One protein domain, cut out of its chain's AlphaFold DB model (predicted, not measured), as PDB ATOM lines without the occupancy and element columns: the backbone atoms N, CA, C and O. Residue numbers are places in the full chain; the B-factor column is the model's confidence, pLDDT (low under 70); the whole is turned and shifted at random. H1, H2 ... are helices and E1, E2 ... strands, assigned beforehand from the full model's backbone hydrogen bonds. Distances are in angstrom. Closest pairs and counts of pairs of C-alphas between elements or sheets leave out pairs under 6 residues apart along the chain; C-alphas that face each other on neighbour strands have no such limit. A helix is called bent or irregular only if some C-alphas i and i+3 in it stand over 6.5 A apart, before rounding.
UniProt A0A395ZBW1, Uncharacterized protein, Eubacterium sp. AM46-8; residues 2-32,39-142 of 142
ATOM      1  N   LYS A   2      31.194  18.627 -45.558       80.25
ATOM      2  CA  LYS A   2      31.622  19.344 -46.778       80.25
ATOM      3  C   LYS A   2      32.842  20.261 -46.592       80.25
ATOM      4  O   LYS A   2      33.823  20.115 -47.307       80.25
ATOM      5  N   LEU A   3      32.831  21.122 -45.569       81.12
ATOM      6  CA  LEU A   3      33.977  21.989 -45.255       81.12
ATOM      7  C   LEU A   3      35.251  21.189 -44.929       81.12
ATOM      8  O   LEU A   3      36.344  21.592 -45.303       81.12
ATOM      9  N   PHE A   4      35.116  20.057 -44.238       77.38
ATOM     10  CA  PHE A   4      36.235  19.171 -43.926       77.38
ATOM     11  C   PHE A   4      36.795  18.540 -45.204       77.38
ATOM     12  O   PHE A   4      37.994  18.645 -45.430       77.38
ATOM     13  N   THR A   5      35.940  17.995 -46.079       77.31
ATOM     14  CA  THR A   5      36.332  17.470 -47.396       77.31
ATOM     15  C   THR A   5      37.050  18.532 -48.233       77.31
ATOM     16  O   THR A   5      38.134  18.274 -48.748       77.31
ATOM     17  N   ASP A   6      36.517  19.756 -48.284       76.75
ATOM     18  CA  ASP A   6      37.113  20.868 -49.037       76.75
ATOM     19  C   ASP A   6      38.476  21.287 -48.479       76.75
ATOM     20  O   ASP A   6      39.430  21.504 -49.222       76.75
ATOM     21  N   ARG A   7      38.608  21.386 -47.152       73.00
ATOM     22  CA  ARG A   7      39.882  21.742 -46.503       73.00
ATOM     23  C   ARG A   7      40.909  20.613 -46.587       73.00
ATOM     24  O   ARG A   7      42.116  20.865 -46.624       73.00
ATOM     25  N   LEU A   8      40.436  19.378 -46.685       70.12
ATOM     26  CA  LEU A   8      41.249  18.192 -46.903       70.12
ATOM     27  C   LEU A   8      41.496  17.862 -48.374       70.12
ATOM     28  O   LEU A   8      42.168  16.872 -48.649       70.12
ATOM     29  N   LEU A   9      41.118  18.730 -49.319       62.97
ATOM     30  CA  LEU A   9      41.673  18.691 -50.678       62.97
ATOM     31  C   LEU A   9      43.211  18.783 -50.675       62.97
ATOM     32  O   LEU A   9      43.866  18.375 -51.628       62.97
ATOM     33  N   SER A  10      43.817  19.255 -49.581       67.62
ATOM     34  CA  SER A  10      45.259  19.147 -49.337       67.62
ATOM     35  C   SER A  10      45.781  17.700 -49.258       67.62
ATOM     36  O   SER A  10      46.962  17.473 -49.509       67.62
ATOM     37  N   MET A  11      44.924  16.713 -48.982       74.75
ATOM     38  CA  MET A  11      45.245  15.283 -49.080       74.75
ATOM     39  C   MET A  11      45.179  14.753 -50.516       74.75
ATOM     40  O   MET A  11      45.623  13.634 -50.757       74.75
ATOM     41  N   MET A  12      44.667  15.542 -51.463       81.38
ATOM     42  CA  MET A  12      44.493  15.176 -52.870       81.38
ATOM     43  C   MET A  12      45.502  15.916 -53.754       81.38
ATOM     44  O   MET A  12      45.989  16.998 -53.387       81.38
ATOM     45  N   CYS A  13      45.877  15.362 -54.910       83.38
ATOM     46  CA  CYS A  13      46.716  16.128 -55.834       83.38
ATOM     47  C   CYS A  13      45.918  17.306 -56.395       83.38
ATOM     48  O   CYS A  13      44.720  17.226 -56.657       83.38
ATOM     49  N   THR A  14      46.589  18.433 -56.585       81.94
ATOM     50  CA  THR A  14      45.967  19.581 -57.243       81.94
ATOM     51  C   THR A  14      45.672  19.256 -58.703       81.94
ATOM     52  O   THR A  14      46.302  18.381 -59.297       81.94
ATOM     53  N   TYR A  15      44.726  19.979 -59.298       84.00
ATOM     54  CA  TYR A  15      44.553  19.966 -60.746       84.00
ATOM     55  C   TYR A  15      45.854  20.409 -61.439       84.00
ATOM     56  O   TYR A  15      46.491  21.375 -61.016       84.00
ATOM     57  N   ARG A  16      46.262  19.677 -62.477       82.19
ATOM     58  CA  ARG A  16      47.492  19.864 -63.264       82.19
ATOM     59  C   ARG A  16      47.207  20.004 -64.766       82.19
ATOM     60  O   ARG A  16      48.111  19.817 -65.569       82.19
ATOM     61  N   GLY A  17      45.965  20.306 -65.152       85.81
ATOM     62  CA  GLY A  17      45.568  20.379 -66.564       85.81
ATOM     63  C   GLY A  17      45.184  19.031 -67.181       85.81
ATOM     64  O   GLY A  17      45.094  18.928 -68.402       85.81
ATOM     65  N   GLN A  18      44.990  17.990 -66.365       85.00
ATOM     66  CA  GLN A  18      44.546  16.684 -66.848       85.00
ATOM     67  C   GLN A  18      43.106  16.728 -67.381       85.00
ATOM     68  O   GLN A  18      42.282  17.516 -66.921       85.00
ATOM     69  N   LYS A  19      42.775  15.840 -68.323       88.19
ATOM     70  CA  LYS A  19      41.374  15.597 -68.698       88.19
ATOM     71  C   LYS A  19      40.614  14.960 -67.524       88.19
ATOM     72  O   LYS A  19      41.257  14.371 -66.650       88.19
ATOM     73  N   PRO A  20      39.272  15.055 -67.490       85.50
ATOM     74  CA  PRO A  20      38.478  14.281 -66.546       85.50
ATOM     75  C   PRO A  20      38.850  12.790 -66.618       85.50
ATOM     76  O   PRO A  20      39.043  12.285 -67.726       85.50
ATOM     77  N   PRO A  21      38.974  12.104 -65.472       84.12
ATOM     78  CA  PRO A  21      39.268  10.678 -65.444       84.12
ATOM     79  C   PRO A  21      38.164   9.867 -66.127       84.12
ATOM     80  O   PRO A  21      36.974  10.169 -65.999       84.12
ATOM     81  N   GLU A  22      38.561   8.795 -66.800       87.00
ATOM     82  CA  GLU A  22      37.650   7.804 -67.371       87.00
ATOM     83  C   GLU A  22      37.588   6.563 -66.467       87.00
ATOM     84  O   GLU A  22      38.364   6.410 -65.525       87.00
ATOM     85  N   ASN A  23      36.631   5.666 -66.721       86.38
ATOM     86  CA  ASN A  23      36.560   4.340 -66.087       86.38
ATOM     87  C   ASN A  23      36.510   4.326 -64.542       86.38
ATOM     88  O   ASN A  23      36.800   3.309 -63.913       86.38
ATOM     89  N   GLY A  24      36.075   5.429 -63.924       82.75
ATOM     90  CA  GLY A  24      35.944   5.542 -62.472       82.75
ATOM     91  C   GLY A  24      37.256   5.827 -61.742       82.75
ATOM     92  O   GLY A  24      37.333   5.589 -60.541       82.75
ATOM     93  N   GLU A  25      38.289   6.320 -62.424       86.12
ATOM     94  CA  GLU A  25      39.496   6.802 -61.752       86.12
ATOM     95  C   GLU A  25      39.216   8.051 -60.893       86.12
ATOM     96  O   GLU A  25      38.248   8.788 -61.093       86.12
ATOM     97  N   SER A  26      40.079   8.290 -59.903       86.62
ATOM     98  CA  SER A  26      40.015   9.496 -59.074       86.62
ATOM     99  C   SER A  26      40.337  10.748 -59.898       86.62
ATOM    100  O   SER A  26      41.297  10.760 -60.664       86.62
ATOM    101  N   PHE A  27      39.612  11.847 -59.664       84.88
ATOM    102  CA  PHE A  27      39.858  13.139 -60.330       84.88
ATOM    103  C   PHE A  27      41.207  13.765 -59.967       84.88
ATOM    104  O   PHE A  27      41.800  14.514 -60.749       84.88
ATOM    105  N   HIS A  28      41.683  13.468 -58.762       79.50
ATOM    106  CA  HIS A  28      42.832  14.137 -58.171       79.50
ATOM    107  C   HIS A  28      43.900  13.165 -57.667       79.50
ATOM    108  O   HIS A  28      45.067  13.528 -57.610       79.50
ATOM    109  N   GLY A  29      43.540  11.938 -57.299       82.38
ATOM    110  CA  GLY A  29      44.423  10.998 -56.613       82.38
ATOM    111  C   GLY A  29      44.860  11.489 -55.226       82.38
ATOM    112  O   GLY A  29      44.845  12.682 -54.917       82.38
ATOM    113  N   ILE A  30      45.272  10.565 -54.360       83.50
ATOM    114  CA  ILE A  30      45.792  10.908 -53.030       83.50
ATOM    115  C   ILE A  30      47.203  11.491 -53.189       83.50
ATOM    116  O   ILE A  30      48.050  10.897 -53.847       83.50
ATOM    117  N   ARG A  31      47.470  12.644 -52.566       85.62
ATOM    118  CA  ARG A  31      48.735  13.392 -52.674       85.62
ATOM    119  C   ARG A  31      49.935  12.627 -52.124       85.62
ATOM    120  O   ARG A  31      51.000  12.659 -52.724       85.62
ATOM    121  N   ASN A  32      49.757  11.978 -50.975       85.31
ATOM    122  CA  ASN A  32      50.806  11.253 -50.255       85.31
ATOM    123  C   ASN A  32      50.292   9.859 -49.856       85.31
ATOM    124  O   ASN A  32      49.989   9.641 -48.677       85.31
ATOM    125  N   LEU A  39      41.013   3.661 -46.942       90.69
ATOM    126  CA  LEU A  39      39.980   4.619 -46.568       90.69
ATOM    127  C   LEU A  39      38.684   3.865 -46.289       90.69
ATOM    128  O   LEU A  39      38.278   3.011 -47.079       90.69
ATOM    129  N   VAL A  40      38.047   4.181 -45.164       93.38
ATOM    130  CA  VAL A  40      36.755   3.615 -44.773       93.38
ATOM    131  C   VAL A  40      35.782   4.762 -44.554       93.38
ATOM    132  O   VAL A  40      36.064   5.676 -43.781       93.38
ATOM    133  N   LEU A  41      34.645   4.708 -45.239       91.94
ATOM    134  CA  LEU A  41      33.535   5.631 -45.066       91.94
ATOM    135  C   LEU A  41      32.454   4.928 -44.250       91.94
ATOM    136  O   LEU A  41      31.862   3.965 -44.727       91.94
ATOM    137  N   ILE A  42      32.192   5.412 -43.038       92.62
ATOM    138  CA  ILE A  42      31.101   4.923 -42.190       92.62
ATOM    139  C   ILE A  42      30.019   5.995 -42.177       92.62
ATOM    140  O   ILE A  42      30.288   7.129 -41.784       92.62
ATOM    141  N   SER A  43      28.812   5.654 -42.620       90.25
ATOM    142  CA  SER A  43      27.708   6.608 -42.701       90.25
ATOM    143  C   SER A  43      26.405   5.950 -42.283       90.25
ATOM    144  O   SER A  43      26.068   4.878 -42.779       90.25
ATOM    145  N   GLY A  44      25.686   6.581 -41.357       88.88
ATOM    146  CA  GLY A  44      24.361   6.142 -40.939       88.88
ATOM    147  C   GLY A  44      23.261   7.018 -41.522       88.88
ATOM    148  O   GLY A  44      23.472   8.201 -41.783       88.88
ATOM    149  N   CYS A  45      22.069   6.450 -41.678       86.00
ATOM    150  CA  CYS A  45      20.881   7.180 -42.112       86.00
ATOM    151  C   CYS A  45      19.659   6.766 -41.287       86.00
ATOM    152  O   CYS A  45      19.699   5.800 -40.525       86.00
ATOM    153  N   ALA A  46      18.569   7.513 -41.441       83.69
ATOM    154  CA  ALA A  46      17.263   7.188 -40.876       83.69
ATOM    155  C   ALA A  46      16.306   6.590 -41.927       83.69
ATOM    156  O   ALA A  46      15.108   6.517 -41.691       83.69
ATOM    157  N   TYR A  47      16.801   6.183 -43.095       78.69
ATOM    158  CA  TYR A  47      15.971   5.576 -44.135       78.69
ATOM    159  C   TYR A  47      16.048   4.048 -44.079       78.69
ATOM    160  O   TYR A  47      17.065   3.480 -43.668       78.69
ATOM    161  N   SER A  48      14.957   3.398 -44.489       70.12
ATOM    162  CA  SER A  48      14.905   1.949 -44.726       70.12
ATOM    163  C   SER A  48      15.621   1.563 -46.015       70.12
ATOM    164  O   SER A  48      16.250   0.511 -46.074       70.12
ATOM    165  N   GLU A  49      15.541   2.426 -47.028       67.56
ATOM    166  CA  GLU A  49      16.221   2.243 -48.303       67.56
ATOM    167  C   GLU A  49      17.656   2.755 -48.212       67.56
ATOM    168  O   GLU A  49      17.912   3.921 -47.903       67.56
ATOM    169  N   SER A  50      18.608   1.863 -48.475       63.62
ATOM    170  CA  SER A  50      20.033   2.187 -48.515       63.62
ATOM    171  C   SER A  50      20.565   2.410 -49.928       63.62
ATOM    172  O   SER A  50      21.704   2.830 -50.063       63.62
ATOM    173  N   GLU A  51      19.813   2.099 -50.982       64.44
ATOM    174  CA  GLU A  51      20.349   2.213 -52.344       64.44
ATOM    175  C   GLU A  51      20.390   3.680 -52.786       64.44
ATOM    176  O   GLU A  51      21.467   4.254 -52.886       64.44
ATOM    177  N   SER A  52      19.242   4.347 -52.897       75.88
ATOM    178  CA  SER A  52      19.177   5.726 -53.412       75.88
ATOM    179  C   SER A  52      19.744   6.788 -52.457       75.88
ATOM    180  O   SER A  52      20.310   7.798 -52.878       75.88
ATOM    181  N   VAL A  53      19.616   6.576 -51.144       84.75
ATOM    182  CA  VAL A  53      19.947   7.588 -50.122       84.75
ATOM    183  C   VAL A  53      21.448   7.864 -50.040       84.75
ATOM    184  O   VAL A  53      21.858   8.982 -49.723       84.75
ATOM    185  N   TYR A  54      22.279   6.862 -50.328       87.69
ATOM    186  CA  TYR A  54      23.731   7.003 -50.264       87.69
ATOM    187  C   TYR A  54      24.373   7.295 -51.622       87.69
ATOM    188  O   TYR A  54      25.561   7.605 -51.635       87.69
ATOM    189  N   ASP A  55      23.632   7.283 -52.732       89.81
ATOM    190  CA  ASP A  55      24.192   7.436 -54.082       89.81
ATOM    191  C   ASP A  55      25.049   8.692 -54.231       89.81
ATOM    192  O   ASP A  55      26.185   8.627 -54.696       89.81
ATOM    193  N   SER A  56      24.544   9.840 -53.775       89.94
ATOM    194  CA  SER A  56      25.288  11.103 -53.876       89.94
ATOM    195  C   SER A  56      26.560  11.089 -53.022       89.94
ATOM    196  O   SER A  56      27.604  11.566 -53.463       89.94
ATOM    197  N   LEU A  57      26.493  10.497 -51.825       89.62
ATOM    198  CA  LEU A  57      27.642  10.343 -50.934       89.62
ATOM    199  C   LEU A  57      28.685   9.399 -51.547       89.62
ATOM    200  O   LEU A  57      29.863   9.733 -51.615       89.62
ATOM    201  N   LEU A  58      28.261   8.221 -52.003       91.31
ATOM    202  CA  LEU A  58      29.144   7.249 -52.636       91.31
ATOM    203  C   LEU A  58      29.776   7.849 -53.887       91.31
ATOM    204  O   LEU A  58      30.982   7.712 -54.071       91.31
ATOM    205  N   LYS A  59      29.004   8.590 -54.690       90.50
ATOM    206  CA  LYS A  59      29.511   9.215 -55.908       90.50
ATOM    207  C   LYS A  59      30.546  10.297 -55.635       90.50
ATOM    208  O   LYS A  59      31.554  10.356 -56.335       90.50
ATOM    209  N   GLU A  60      30.340  11.110 -54.602       89.06
ATOM    210  CA  GLU A  60      31.337  12.081 -54.148       89.06
ATOM    211  C   GLU A  60      32.666  11.379 -53.821       89.06
ATOM    212  O   GLU A  60      33.718  11.766 -54.333       89.06
ATOM    213  N   TYR A  61      32.624  10.301 -53.032       89.56
ATOM    214  CA  TYR A  61      33.830   9.564 -52.649       89.56
ATOM    215  C   TYR A  61      34.424   8.717 -53.779       89.56
ATOM    216  O   TYR A  61      35.635   8.529 -53.800       89.56
ATOM    217  N   GLU A  62      33.640   8.259 -54.756       90.75
ATOM    218  CA  GLU A  62      34.175   7.680 -55.993       90.75
ATOM    219  C   GLU A  62      34.970   8.717 -56.789       90.75
ATOM    220  O   GLU A  62      36.070   8.421 -57.244       90.75
ATOM    221  N   CYS A  63      34.466   9.948 -56.924       86.81
ATOM    222  CA  CYS A  63      35.193  11.015 -57.614       86.81
ATOM    223  C   CYS A  63      36.498  11.379 -56.886       86.81
ATOM    224  O   CYS A  63      37.522  11.639 -57.523       86.81
ATOM    225  N   ILE A  64      36.476  11.377 -55.550       85.12
ATOM    226  CA  ILE A  64      37.640  11.704 -54.720       85.12
ATOM    227  C   ILE A  64      38.630  10.538 -54.691       85.12
ATOM    228  O   ILE A  64      39.794  10.716 -55.018       85.12
ATOM    229  N   CYS A  65      38.216   9.337 -54.309       87.19
ATOM    230  CA  CYS A  65      39.118   8.214 -54.039       87.19
ATOM    231  C   CYS A  65      39.313   7.278 -55.240       87.19
ATOM    232  O   CYS A  65      40.219   6.449 -55.213       87.19
ATOM    233  N   GLY A  66      38.502   7.419 -56.288       88.88
ATOM    234  CA  GLY A  66      38.362   6.438 -57.358       88.88
ATOM    235  C   GLY A  66      37.368   5.338 -56.982       88.88
ATOM    236  O   GLY A  66      37.125   5.048 -55.804       88.88
ATOM    237  N   LYS A  67      36.803   4.685 -57.996       89.31
ATOM    238  CA  LYS A  67      35.964   3.496 -57.852       89.31
ATOM    239  C   LYS A  67      36.769   2.409 -57.139       89.31
ATOM    240  O   LYS A  67      37.881   2.085 -57.546       89.31
ATOM    241  N   ASN A  68      36.217   1.859 -56.058       88.44
ATOM    242  CA  ASN A  68      36.890   0.923 -55.139       88.44
ATOM    243  C   ASN A  68      38.077   1.506 -54.338       88.44
ATOM    244  O   ASN A  68      38.770   0.761 -53.645       88.44
ATOM    245  N   GLY A  69      38.311   2.824 -54.377       89.62
ATOM    246  CA  GLY A  69      39.366   3.495 -53.604       89.62
ATOM    247  C   GLY A  69      39.065   3.642 -52.107       89.62
ATOM    248  O   GLY A  69      39.917   4.085 -51.334       89.62
ATOM    249  N   PHE A  70      37.860   3.267 -51.685       91.88
ATOM    250  CA  PHE A  70      37.405   3.284 -50.301       91.88
ATOM    251  C   PHE A  70      36.474   2.098 -50.026       91.88
ATOM    252  O   PHE A  70      35.908   1.501 -50.940       91.88
ATOM    253  N   THR A  71      36.319   1.745 -48.752       94.44
ATOM    254  CA  THR A  71      35.325   0.770 -48.283       94.44
ATOM    255  C   THR A  71      34.179   1.508 -47.606       94.44
ATOM    256  O   THR A  71      34.404   2.230 -46.640       94.44
ATOM    257  N   ALA A  72      32.957   1.332 -48.103       92.25
ATOM    258  CA  ALA A  72      31.762   1.894 -47.485       92.25
ATOM    259  C   ALA A  72      31.168   0.925 -46.452       92.25
ATOM    260  O   ALA A  72      31.018  -0.267 -46.715       92.25
ATOM    261  N   ILE A  73      30.797   1.458 -45.292       92.38
ATOM    262  CA  ILE A  73      30.005   0.801 -44.256       92.38
ATOM    263  C   ILE A  73      28.768   1.674 -44.048       92.38
ATOM    264  O   ILE A  73      28.852   2.774 -43.498       92.38
ATOM    265  N   LEU A  74      27.630   1.198 -44.544       89.38
ATOM    266  CA  LEU A  74      26.365   1.924 -44.514       89.38
ATOM    267  C   LEU A  74      25.500   1.390 -43.376       89.38
ATOM    268  O   LEU A  74      25.310   0.179 -43.263       89.38
ATOM    269  N   CYS A  75      24.983   2.294 -42.547       89.69
ATOM    270  CA  CYS A  75      24.263   1.962 -41.323       89.69
ATOM    271  C   CYS A  75      22.804   2.447 -41.395       89.69
ATOM    272  O   CYS A  75      22.485   3.511 -40.851       89.69
ATOM    273  N   PRO A  76      21.894   1.717 -42.069       88.69
ATOM    274  CA  PRO A  76      20.495   2.127 -42.185       88.69
ATOM    275  C   PRO A  76      19.781   2.160 -40.827       88.69
ATOM    276  O   PRO A  76      20.095   1.377 -39.930       88.69
ATOM    277  N   GLN A  77      18.822   3.076 -40.677       88.50
ATOM    278  CA  GLN A  77      17.980   3.288 -39.484       88.50
ATOM    279  C   GLN A  77      18.728   3.435 -38.133       88.50
ATOM    280  O   GLN A  77      18.123   3.270 -37.070       88.50
ATOM    281  N   LEU A  78      20.034   3.742 -38.133       87.44
ATOM    282  CA  LEU A  78      20.837   3.780 -36.901       87.44
ATOM    283  C   LEU A  78      20.321   4.834 -35.914       87.44
ATOM    284  O   LEU A  78      20.191   4.551 -34.727       87.44
ATOM    285  N   LYS A  79      20.003   6.035 -36.412       83.31
ATOM    286  CA  LYS A  79      19.521   7.142 -35.576       83.31
ATOM    287  C   LYS A  79      18.232   6.768 -34.842       83.31
ATOM    288  O   LYS A  79      18.165   6.902 -33.627       83.31
ATOM    289  N   THR A  80      17.260   6.218 -35.559       81.38
ATOM    290  CA  THR A  80      15.978   5.817 -34.975       81.38
ATOM    291  C   THR A  80      16.133   4.687 -33.966       81.38
ATOM    292  O   THR A  80      15.469   4.689 -32.938       81.38
ATOM    293  N   LEU A  81      17.053   3.743 -34.194       82.94
ATOM    294  CA  LEU A  81      17.335   2.702 -33.206       82.94
ATOM    295  C   LEU A  81      17.897   3.271 -31.890       82.94
ATOM    296  O   LEU A  81      17.560   2.760 -30.823       82.94
ATOM    297  N   ILE A  82      18.724   4.320 -31.969       83.81
ATOM    298  CA  ILE A  82      19.253   5.037 -30.799       83.81
ATOM    299  C   ILE A  82      18.126   5.797 -30.082       83.81
ATOM    300  O   ILE A  82      17.999   5.685 -28.866       83.81
ATOM    301  N   GLU A  83      17.291   6.527 -30.823       80.38
ATOM    302  CA  GLU A  83      16.200   7.344 -30.265       80.38
ATOM    303  C   GLU A  83      15.110   6.507 -29.582       80.38
ATOM    304  O   GLU A  83      14.555   6.931 -28.575       80.38
ATOM    305  N   LEU A  84      14.860   5.283 -30.057       77.69
ATOM    306  CA  LEU A  84      13.911   4.356 -29.431       77.69
ATOM    307  C   LEU A  84      14.404   3.757 -28.101       77.69
ATOM    308  O   LEU A  84      13.683   2.968 -27.490       77.69
ATOM    309  N   GLY A  85      15.637   4.048 -27.665       69.25
ATOM    310  CA  GLY A  85      16.178   3.575 -26.383       69.25
ATOM    311  C   GLY A  85      16.288   2.048 -26.257       69.25
ATOM    312  O   GLY A  85      16.438   1.517 -25.156       69.25
ATOM    313  N   ALA A  86      16.214   1.313 -27.372       70.25
ATOM    314  CA  ALA A  86      16.160  -0.146 -27.395       70.25
ATOM    315  C   ALA A  86      17.560  -0.772 -27.246       70.25
ATOM    316  O   ALA A  86      18.046  -1.423 -28.172       70.25
ATOM    317  N   SER A  87      18.201  -0.585 -26.086       76.38
ATOM    318  CA  SER A  87      19.614  -0.923 -25.827       76.38
ATOM    319  C   SER A  87      20.019  -2.325 -26.297       76.38
ATOM    320  O   SER A  87      20.920  -2.452 -27.113       76.38
ATOM    321  N   SER A  88      19.281  -3.375 -25.929       84.44
ATOM    322  CA  SER A  88      19.608  -4.749 -26.358       84.44
ATOM    323  C   SER A  88      19.508  -4.974 -27.877       84.44
ATOM    324  O   SER A  88      20.242  -5.789 -28.446       84.44
ATOM    325  N   ARG A  89      18.603  -4.265 -28.567       85.00
ATOM    326  CA  ARG A  89      18.508  -4.303 -30.037       85.00
ATOM    327  C   ARG A  89      19.622  -3.481 -30.671       85.00
ATOM    328  O   ARG A  89      20.154  -3.919 -31.687       85.00
ATOM    329  N   LEU A  90      19.962  -2.337 -30.076       88.00
ATOM    330  CA  LEU A  90      21.080  -1.499 -30.486       88.00
ATOM    331  C   LEU A  90      22.398  -2.267 -30.382       88.00
ATOM    332  O   LEU A  90      23.104  -2.348 -31.377       88.00
ATOM    333  N   ASP A  91      22.668  -2.934 -29.263       90.00
ATOM    334  CA  ASP A  91      23.881  -3.736 -29.061       90.00
ATOM    335  C   ASP A  91      23.994  -4.848 -30.106       90.00
ATOM    336  O   ASP A  91      25.016  -5.001 -30.779       90.00
ATOM    337  N   ARG A  92      22.902  -5.590 -30.330       88.38
ATOM    338  CA  ARG A  92      22.863  -6.616 -31.379       88.38
ATOM    339  C   ARG A  92      23.087  -6.010 -32.763       88.38
ATOM    340  O   ARG A  92      23.794  -6.600 -33.577       88.38
ATOM    341  N   TYR A  93      22.501  -4.851 -33.040       90.12
ATOM    342  CA  TYR A  93      22.680  -4.161 -34.311       90.12
ATOM    343  C   TYR A  93      24.110  -3.644 -34.503       90.12
ATOM    344  O   TYR A  93      24.631  -3.731 -35.610       90.12
ATOM    345  N   LEU A  94      24.766  -3.168 -33.445       91.75
ATOM    346  CA  LEU A  94      26.154  -2.709 -33.470       91.75
ATOM    347  C   LEU A  94      27.150  -3.873 -33.574       91.75
ATOM    348  O   LEU A  94      28.163  -3.745 -34.262       91.75
ATOM    349  N   SER A  95      26.826  -5.044 -33.014       94.00
ATOM    350  CA  SER A  95      27.711  -6.220 -33.011       94.00
ATOM    351  C   SER A  95      28.169  -6.667 -34.409       94.00
ATOM    352  O   SER A  95      29.318  -7.076 -34.587       94.00
ATOM    353  N   LYS A  96      27.320  -6.531 -35.443       93.56
ATOM    354  CA  LYS A  96      27.717  -6.846 -36.829       93.56
ATOM    355  C   LYS A  96      28.742  -5.852 -37.388       93.56
ATOM    356  O   LYS A  96      29.595  -6.255 -38.175       93.56
ATOM    357  N   TYR A  97      28.701  -4.586 -36.969       94.81
ATOM    358  CA  TYR A  97      29.683  -3.575 -37.370       94.81
ATOM    359  C   TYR A  97      31.011  -3.777 -36.642       94.81
ATOM    360  O   TYR A  97      32.066  -3.645 -37.257       94.81
ATOM    361  N   GLU A  98      30.982  -4.175 -35.368       95.94
ATOM    362  CA  GLU A  98      32.197  -4.566 -34.644       95.94
ATOM    363  C   GLU A  98      32.877  -5.778 -35.287       95.94
ATOM    364  O   GLU A  98      34.096  -5.783 -35.473       95.94
ATOM    365  N   ALA A  99      32.098  -6.796 -35.669       96.38
ATOM    366  CA  ALA A  99      32.608  -7.960 -36.387       96.38
ATOM    367  C   ALA A  99      33.230  -7.566 -37.738       96.38
ATOM    368  O   ALA A  99      34.344  -7.994 -38.042       96.38
ATOM    369  N   ALA A 100      32.570  -6.688 -38.499       96.56
ATOM    370  CA  ALA A 100      33.117  -6.148 -39.743       96.56
ATOM    371  C   ALA A 100      34.410  -5.349 -39.515       96.56
ATOM    372  O   ALA A 100      35.352  -5.460 -40.295       96.56
ATOM    373  N   GLY A 101      34.497  -4.584 -38.424       96.38
ATOM    374  CA  GLY A 101      35.718  -3.882 -38.033       96.38
ATOM    375  C   GLY A 101      36.880  -4.839 -37.755       96.38
ATOM    376  O   GLY A 101      37.994  -4.601 -38.220       96.38
ATOM    377  N   LYS A 102      36.619  -5.954 -37.057       97.69
ATOM    378  CA  LYS A 102      37.613  -7.014 -36.808       97.69
ATOM    379  C   LYS A 102      38.072  -7.677 -38.108       97.69
ATOM    380  O   LYS A 102      39.274  -7.833 -38.314       97.69
ATOM    381  N   GLU A 103      37.138  -8.013 -38.998       97.69
ATOM    382  CA  GLU A 103      37.451  -8.561 -40.322       97.69
ATOM    383  C   GLU A 103      38.320  -7.590 -41.126       97.69
ATOM    384  O   GLU A 103      39.406  -7.958 -41.574       97.69
ATOM    385  N   PHE A 104      37.904  -6.328 -41.232       96.44
ATOM    386  CA  PHE A 104      38.642  -5.313 -41.971       96.44
ATOM    387  C   PHE A 104      40.032  -5.058 -41.382       96.44
ATOM    388  O   PHE A 104      41.002  -4.874 -42.120       96.44
ATOM    389  N   ALA A 105      40.168  -5.064 -40.055       95.56
ATOM    390  CA  ALA A 105      41.462  -4.913 -39.402       95.56
ATOM    391  C   ALA A 105      42.437  -6.027 -39.815       95.56
ATOM    392  O   ALA A 105      43.606  -5.722 -40.086       95.56
ATOM    393  N   ALA A 106      41.945  -7.266 -39.920       96.50
ATOM    394  CA  ALA A 106      42.724  -8.448 -40.277       96.50
ATOM    395  C   ALA A 106      43.026  -8.548 -41.782       96.50
ATOM    396  O   ALA A 106      44.164  -8.811 -42.162       96.50
ATOM    397  N   THR A 107      42.036  -8.317 -42.647       95.25
ATOM    398  CA  THR A 107      42.128  -8.619 -44.090       95.25
ATOM    399  C   THR A 107      42.285  -7.381 -44.974       95.25
ATOM    400  O   THR A 107      42.594  -7.500 -46.162       95.25
ATOM    401  N   LYS A 108      42.055  -6.184 -44.415       93.81
ATOM    402  CA  LYS A 108      41.963  -4.892 -45.124       93.81
ATOM    403  C   LYS A 108      40.835  -4.808 -46.156       93.81
ATOM    404  O   LYS A 108      40.844  -3.894 -46.983       93.81
ATOM    405  N   HIS A 109      39.886  -5.742 -46.105       94.19
ATOM    406  CA  HIS A 109      38.736  -5.836 -46.997       94.19
ATOM    407  C   HIS A 109      37.506  -6.318 -46.215       94.19
ATOM    408  O   HIS A 109      37.622  -6.837 -45.109       94.19
ATOM    409  N   LEU A 110      36.320  -6.131 -46.790       95.88
ATOM    410  CA  LEU A 110      35.094  -6.762 -46.307       95.88
ATOM    411  C   LEU A 110      34.627  -7.761 -47.356       95.88
ATOM    412  O   LEU A 110      34.540  -7.414 -48.537       95.88
ATOM    413  N   SER A 111      34.320  -8.974 -46.919       95.81
ATOM    414  CA  SER A 111      33.670  -9.995 -47.732       95.81
ATOM    415  C   SER A 111      32.279  -9.546 -48.180       95.81
ATOM    416  O   SER A 111      31.622  -8.725 -47.533       95.81
ATOM    417  N   GLU A 112      31.804 -10.115 -49.287       93.88
ATOM    418  CA  GLU A 112      30.441  -9.862 -49.771       93.88
ATOM    419  C   GLU A 112      29.387 -10.297 -48.750       93.88
ATOM    420  O   GLU A 112      28.398  -9.595 -48.549       93.88
ATOM    421  N   GLU A 113      29.631 -11.393 -48.025       95.75
ATOM    422  CA  GLU A 113      28.760 -11.831 -46.933       95.75
ATOM    423  C   GLU A 113      28.652 -10.757 -45.840       95.75
ATOM    424  O   GLU A 113      27.552 -10.418 -45.395       95.75
ATOM    425  N   THR A 114      29.779 -10.173 -45.424       95.75
ATOM    426  CA  THR A 114      29.778  -9.097 -44.431       95.75
ATOM    427  C   THR A 114      29.082  -7.853 -44.964       95.75
ATOM    428  O   THR A 114      28.213  -7.321 -44.278       95.75
ATOM    429  N   LYS A 115      29.349  -7.424 -46.203       91.88
ATOM    430  CA  LYS A 115      28.636  -6.288 -46.819       91.88
ATOM    431  C   LYS A 115      27.118  -6.502 -46.835       91.88
ATOM    432  O   LYS A 115      26.377  -5.610 -46.426       91.88
ATOM    433  N   GLN A 116      26.658  -7.701 -47.202       90.00
ATOM    434  CA  GLN A 116      25.238  -8.072 -47.175       90.00
ATOM    435  C   GLN A 116      24.648  -8.085 -45.758       90.00
ATOM    436  O   GLN A 116      23.480  -7.758 -45.565       90.00
ATOM    437  N   LYS A 117      25.419  -8.464 -44.730       92.12
ATOM    438  CA  LYS A 117      24.966  -8.364 -43.329       92.12
ATOM    439  C   LYS A 117      24.833  -6.907 -42.889       92.12
ATOM    440  O   LYS A 117      23.880  -6.562 -42.184       92.12
ATOM    441  N   LEU A 118      25.770  -6.048 -43.284       90.62
ATOM    442  CA  LEU A 118      25.774  -4.631 -42.922       90.62
ATOM    443  C   LEU A 118      24.601  -3.872 -43.556       90.62
ATOM    444  O   LEU A 118      23.958  -3.103 -42.846       90.62
ATOM    445  N   SER A 119      24.233  -4.180 -44.804       85.38
ATOM    446  CA  SER A 119      23.103  -3.532 -45.492       85.38
ATOM    447  C   SER A 119      21.727  -3.833 -44.884       85.38
ATOM    448  O   SER A 119      20.774  -3.096 -45.124       85.38
ATOM    449  N   LYS A 120      21.592  -4.881 -44.058       86.94
ATOM    450  CA  LYS A 120      20.314  -5.223 -43.415       86.94
ATOM    451  C   LYS A 120      19.934  -4.222 -42.325       86.94
ATOM    452  O   LYS A 120      20.617  -4.122 -41.301       86.94
ATOM    453  N   ALA A 121      18.807  -3.547 -42.516       87.94
ATOM    454  CA  ALA A 121      18.201  -2.665 -41.529       87.94
ATOM    455  C   ALA A 121      17.749  -3.419 -40.255       87.94
ATOM    456  O   ALA A 121      17.433  -4.611 -40.319       87.94
ATOM    457  N   PRO A 122      17.720  -2.750 -39.085       88.25
ATOM    458  CA  PRO A 122      17.258  -3.343 -37.830       88.25
ATOM    459  C   PRO A 122      15.746  -3.608 -37.809       88.25
ATOM    460  O   PRO A 122      15.303  -4.496 -37.077       88.25
ATOM    461  N   PHE A 123      14.962  -2.877 -38.607       88.44
ATOM    462  CA  PHE A 123      13.519  -3.051 -38.736       88.44
ATOM    463  C   PHE A 123      13.124  -3.268 -40.196       88.44
ATOM    464  O   PHE A 123      13.652  -2.624 -41.101       88.44
ATOM    465  N   SER A 124      12.135  -4.140 -40.422       88.31
ATOM    466  CA  SER A 124      11.423  -4.183 -41.703       88.31
ATOM    467  C   SER A 124      10.746  -2.840 -41.966       88.31
ATOM    468  O   SER A 124      10.316  -2.187 -41.014       88.31
ATOM    469  N   GLU A 125      10.540  -2.495 -43.231       86.88
ATOM    470  CA  GLU A 125       9.881  -1.252 -43.637       86.88
ATOM    471  C   GLU A 125       8.534  -1.013 -42.933       86.88
ATOM    472  O   GLU A 125       8.324   0.059 -42.376       86.88
ATOM    473  N   ALA A 126       7.665  -2.029 -42.858       89.44
ATOM    474  CA  ALA A 126       6.357  -1.915 -42.209       89.44
ATOM    475  C   ALA A 126       6.461  -1.559 -40.714       89.44
ATOM    476  O   ALA A 126       5.802  -0.636 -40.236       89.44
ATOM    477  N   VAL A 127       7.325  -2.262 -39.974       89.25
ATOM    478  CA  VAL A 127       7.601  -1.960 -38.558       89.25
ATOM    479  C   VAL A 127       8.196  -0.563 -38.409       89.25
ATOM    480  O   VAL A 127       7.807   0.176 -37.511       89.25
ATOM    481  N   TYR A 128       9.121  -0.194 -39.294       89.31
ATOM    482  CA  TYR A 128       9.785   1.100 -39.245       89.31
ATOM    483  C   TYR A 128       8.820   2.262 -39.483       89.31
ATOM    484  O   TYR A 128       8.860   3.248 -38.753       89.31
ATOM    485  N   LYS A 129       7.905   2.113 -40.444       89.31
ATOM    486  CA  LYS A 129       6.852   3.091 -40.714       89.31
ATOM    487  C   LYS A 129       5.981   3.328 -39.481       89.31
ATOM    488  O   LYS A 129       5.837   4.469 -39.070       89.31
ATOM    489  N   ASN A 130       5.502   2.262 -38.838       89.94
ATOM    490  CA  ASN A 130       4.696   2.385 -37.618       89.94
ATOM    491  C   ASN A 130       5.451   3.102 -36.483       89.94
ATOM    492  O   ASN A 130       4.865   3.898 -35.757       89.94
ATOM    493  N   LEU A 131       6.755   2.837 -36.329       87.62
ATOM    494  CA  LEU A 131       7.586   3.516 -35.327       87.62
ATOM    495  C   LEU A 131       7.702   5.019 -35.614       87.62
ATOM    496  O   LEU A 131       7.593   5.824 -34.692       87.62
ATOM    497  N   LEU A 132       7.901   5.395 -36.880       87.00
ATOM    498  CA  LEU A 132       7.981   6.797 -37.285       87.00
ATOM    499  C   LEU A 132       6.631   7.511 -37.174       87.00
ATOM    500  O   LEU A 132       6.600   8.652 -36.724       87.00
ATOM    501  N   ASP A 133       5.532   6.855 -37.547       89.19
ATOM    502  CA  ASP A 133       4.187   7.426 -37.447       89.19
ATOM    503  C   ASP A 133       3.851   7.771 -35.987       89.19
ATOM    504  O   ASP A 133       3.408   8.886 -35.710       89.19
ATOM    505  N   ASN A 134       4.161   6.873 -35.046       86.75
ATOM    506  CA  ASN A 134       3.995   7.132 -33.613       86.75
ATOM    507  C   ASN A 134       4.891   8.281 -33.130       86.75
ATOM    508  O   ASN A 134       4.407   9.198 -32.471       86.75
ATOM    509  N   PHE A 135       6.176   8.276 -33.506       84.19
ATOM    510  CA  PHE A 135       7.113   9.343 -33.139       84.19
ATOM    511  C   PHE A 135       6.617  10.722 -33.598       84.19
ATOM    512  O   PHE A 135       6.604  11.677 -32.826       84.19
ATOM    513  N   TRP A 136       6.174  10.841 -34.852       83.62
ATOM    514  CA  TRP A 136       5.679  12.110 -35.389       83.62
ATOM    515  C   TRP A 136       4.299  12.500 -34.860       83.62
ATOM    516  O   TRP A 136       3.976  13.687 -34.885       83.62
ATOM    517  N   HIS A 137       3.488  11.546 -34.397       88.00
ATOM    518  CA  HIS A 137       2.254  11.845 -33.677       88.00
ATOM    519  C   HIS A 137       2.568  12.536 -32.345       88.00
ATOM    520  O   HIS A 137       2.072  13.628 -32.089       88.00
ATOM    521  N   GLU A 138       3.475  11.960 -31.552       84.06
ATOM    522  CA  GLU A 138       3.895  12.514 -30.259       84.06
ATOM    523  C   GLU A 138       4.548  13.900 -30.402       84.06
ATOM    524  O   GLU A 138       4.254  14.802 -29.624       84.06
ATOM    525  N   GLN A 139       5.380  14.115 -31.431       79.25
ATOM    526  CA  GLN A 139       6.014  15.419 -31.694       79.25
ATOM    527  C   GLN A 139       5.041  16.516 -32.157       79.25
ATOM    528  O   GLN A 139       5.392  17.690 -32.113       79.25
ATOM    529  N   LYS A 140       3.859  16.160 -32.676       74.62
ATOM    530  CA  LYS A 140       2.838  17.139 -33.091       74.62
ATOM    531  C   LYS A 140       1.903  17.536 -31.953       74.62
ATOM    532  O   LYS A 140       1.279  18.589 -32.043       74.62
ATOM    533  N   GLU A 141       1.765  16.680 -30.944       66.50
ATOM    534  CA  GLU A 141       0.894  16.907 -29.787       66.50
ATOM    535  C   GLU A 141       1.625  17.509 -28.574       66.50
ATOM    536  O   GLU A 141       0.958  17.978 -27.652       66.50
ATOM    537  N   GLY A 142       2.963  17.509 -28.575       51.78
ATOM    538  CA  GLY A 142       3.816  18.163 -27.569       51.78
ATOM    539  C   GLY A 142       4.299  19.543 -27.992       51.78
ATOM    540  O   GLY A 142       4.371  20.418 -27.101       51.78
TER     541      GLY A 142
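What this domain is: This is residues 2 to 32 and 39 to 142 of the 142 residues of an uncharacterized protein of Eubacterium sp. AM46-8 (UniProt A0A395ZBW1). A small ribbon of two parallel strands, E1 and E2, lies in the middle, with H2 on one side and the hairpin of helices H4 and H5 on the other. The long unnamed stretch 12 to 32 makes one far end and H6 the other, where residues 136 to 142 stick out. The 135 printed residues, mostly helix in class, run H1 E1 H2 E2 H3 H4 H5 H6. The whole is loose, radius of gyration of the C-alphas 18.3 A, and only just elongated, spanning 57 by 38 by 24 A.

Where its parts are: H1, residues 2 to 11, begins at C-alpha 2 (31.622, 19.344, -46.778) and is only just irregular, with C-alphas 7 and 10 6.6 A apart. E1 is residues 40 to 44. H2, residues 51 to 65, 19.8 A, is irregular, with C-alphas 53 and 56 7.4 A apart. E2 is residues 71 to 75 and H3 is 78 to 83. H4, residues 87 to 107, 30.0 A, has a kink of 25 degrees near residue 94. H5 is residues 112 to 119. H6, residues 125 to 141, 24.5 A, ends at C-alpha 141 (0.894, 16.907, -29.787).

How they stand to each other: E1 and E2 are parallel at 15 degrees; N 41 and O 71 are 2.9 A apart. E1, H2 and E2 form a strand-helix-strand unit, parallel neighbour strands with a helix between, its crossover right-handed. The closest C-alphas of E2 and H5, Leu 74 and Ser 119, are 6.4 A apart. H4, with residues 96 to 100 alone, touches H5, Ala 100 to Thr 114 at 6.5 A between C-alphas, a shallow tilt of 32 degrees, opposite ways. H3 and H4 only just touch, only at the corner, with 3 pairs of C-alphas within 8 A, the closest Leu 81 and Leu 90 at 6.3 A. H6 is near H3. H1 and H2 are apart. Every O i to N i+4 pair is within hydrogen-bond range in H3, H5 and H6; in H1 4 of 6, H2 8 of 11, H4 15 of 17.

The domain as a whole: The C-alphas farthest apart, Gly 17 and Glu 141, are 58.0 A apart. Residues 33 to 38 are not printed; C-alphas 32 and 39 are 13.2 A apart across the cut. Of the links printed whole, none is long. The model's pLDDT is under 70 at residues 9 to 10, 49 to 51, 85 and 141 to 142.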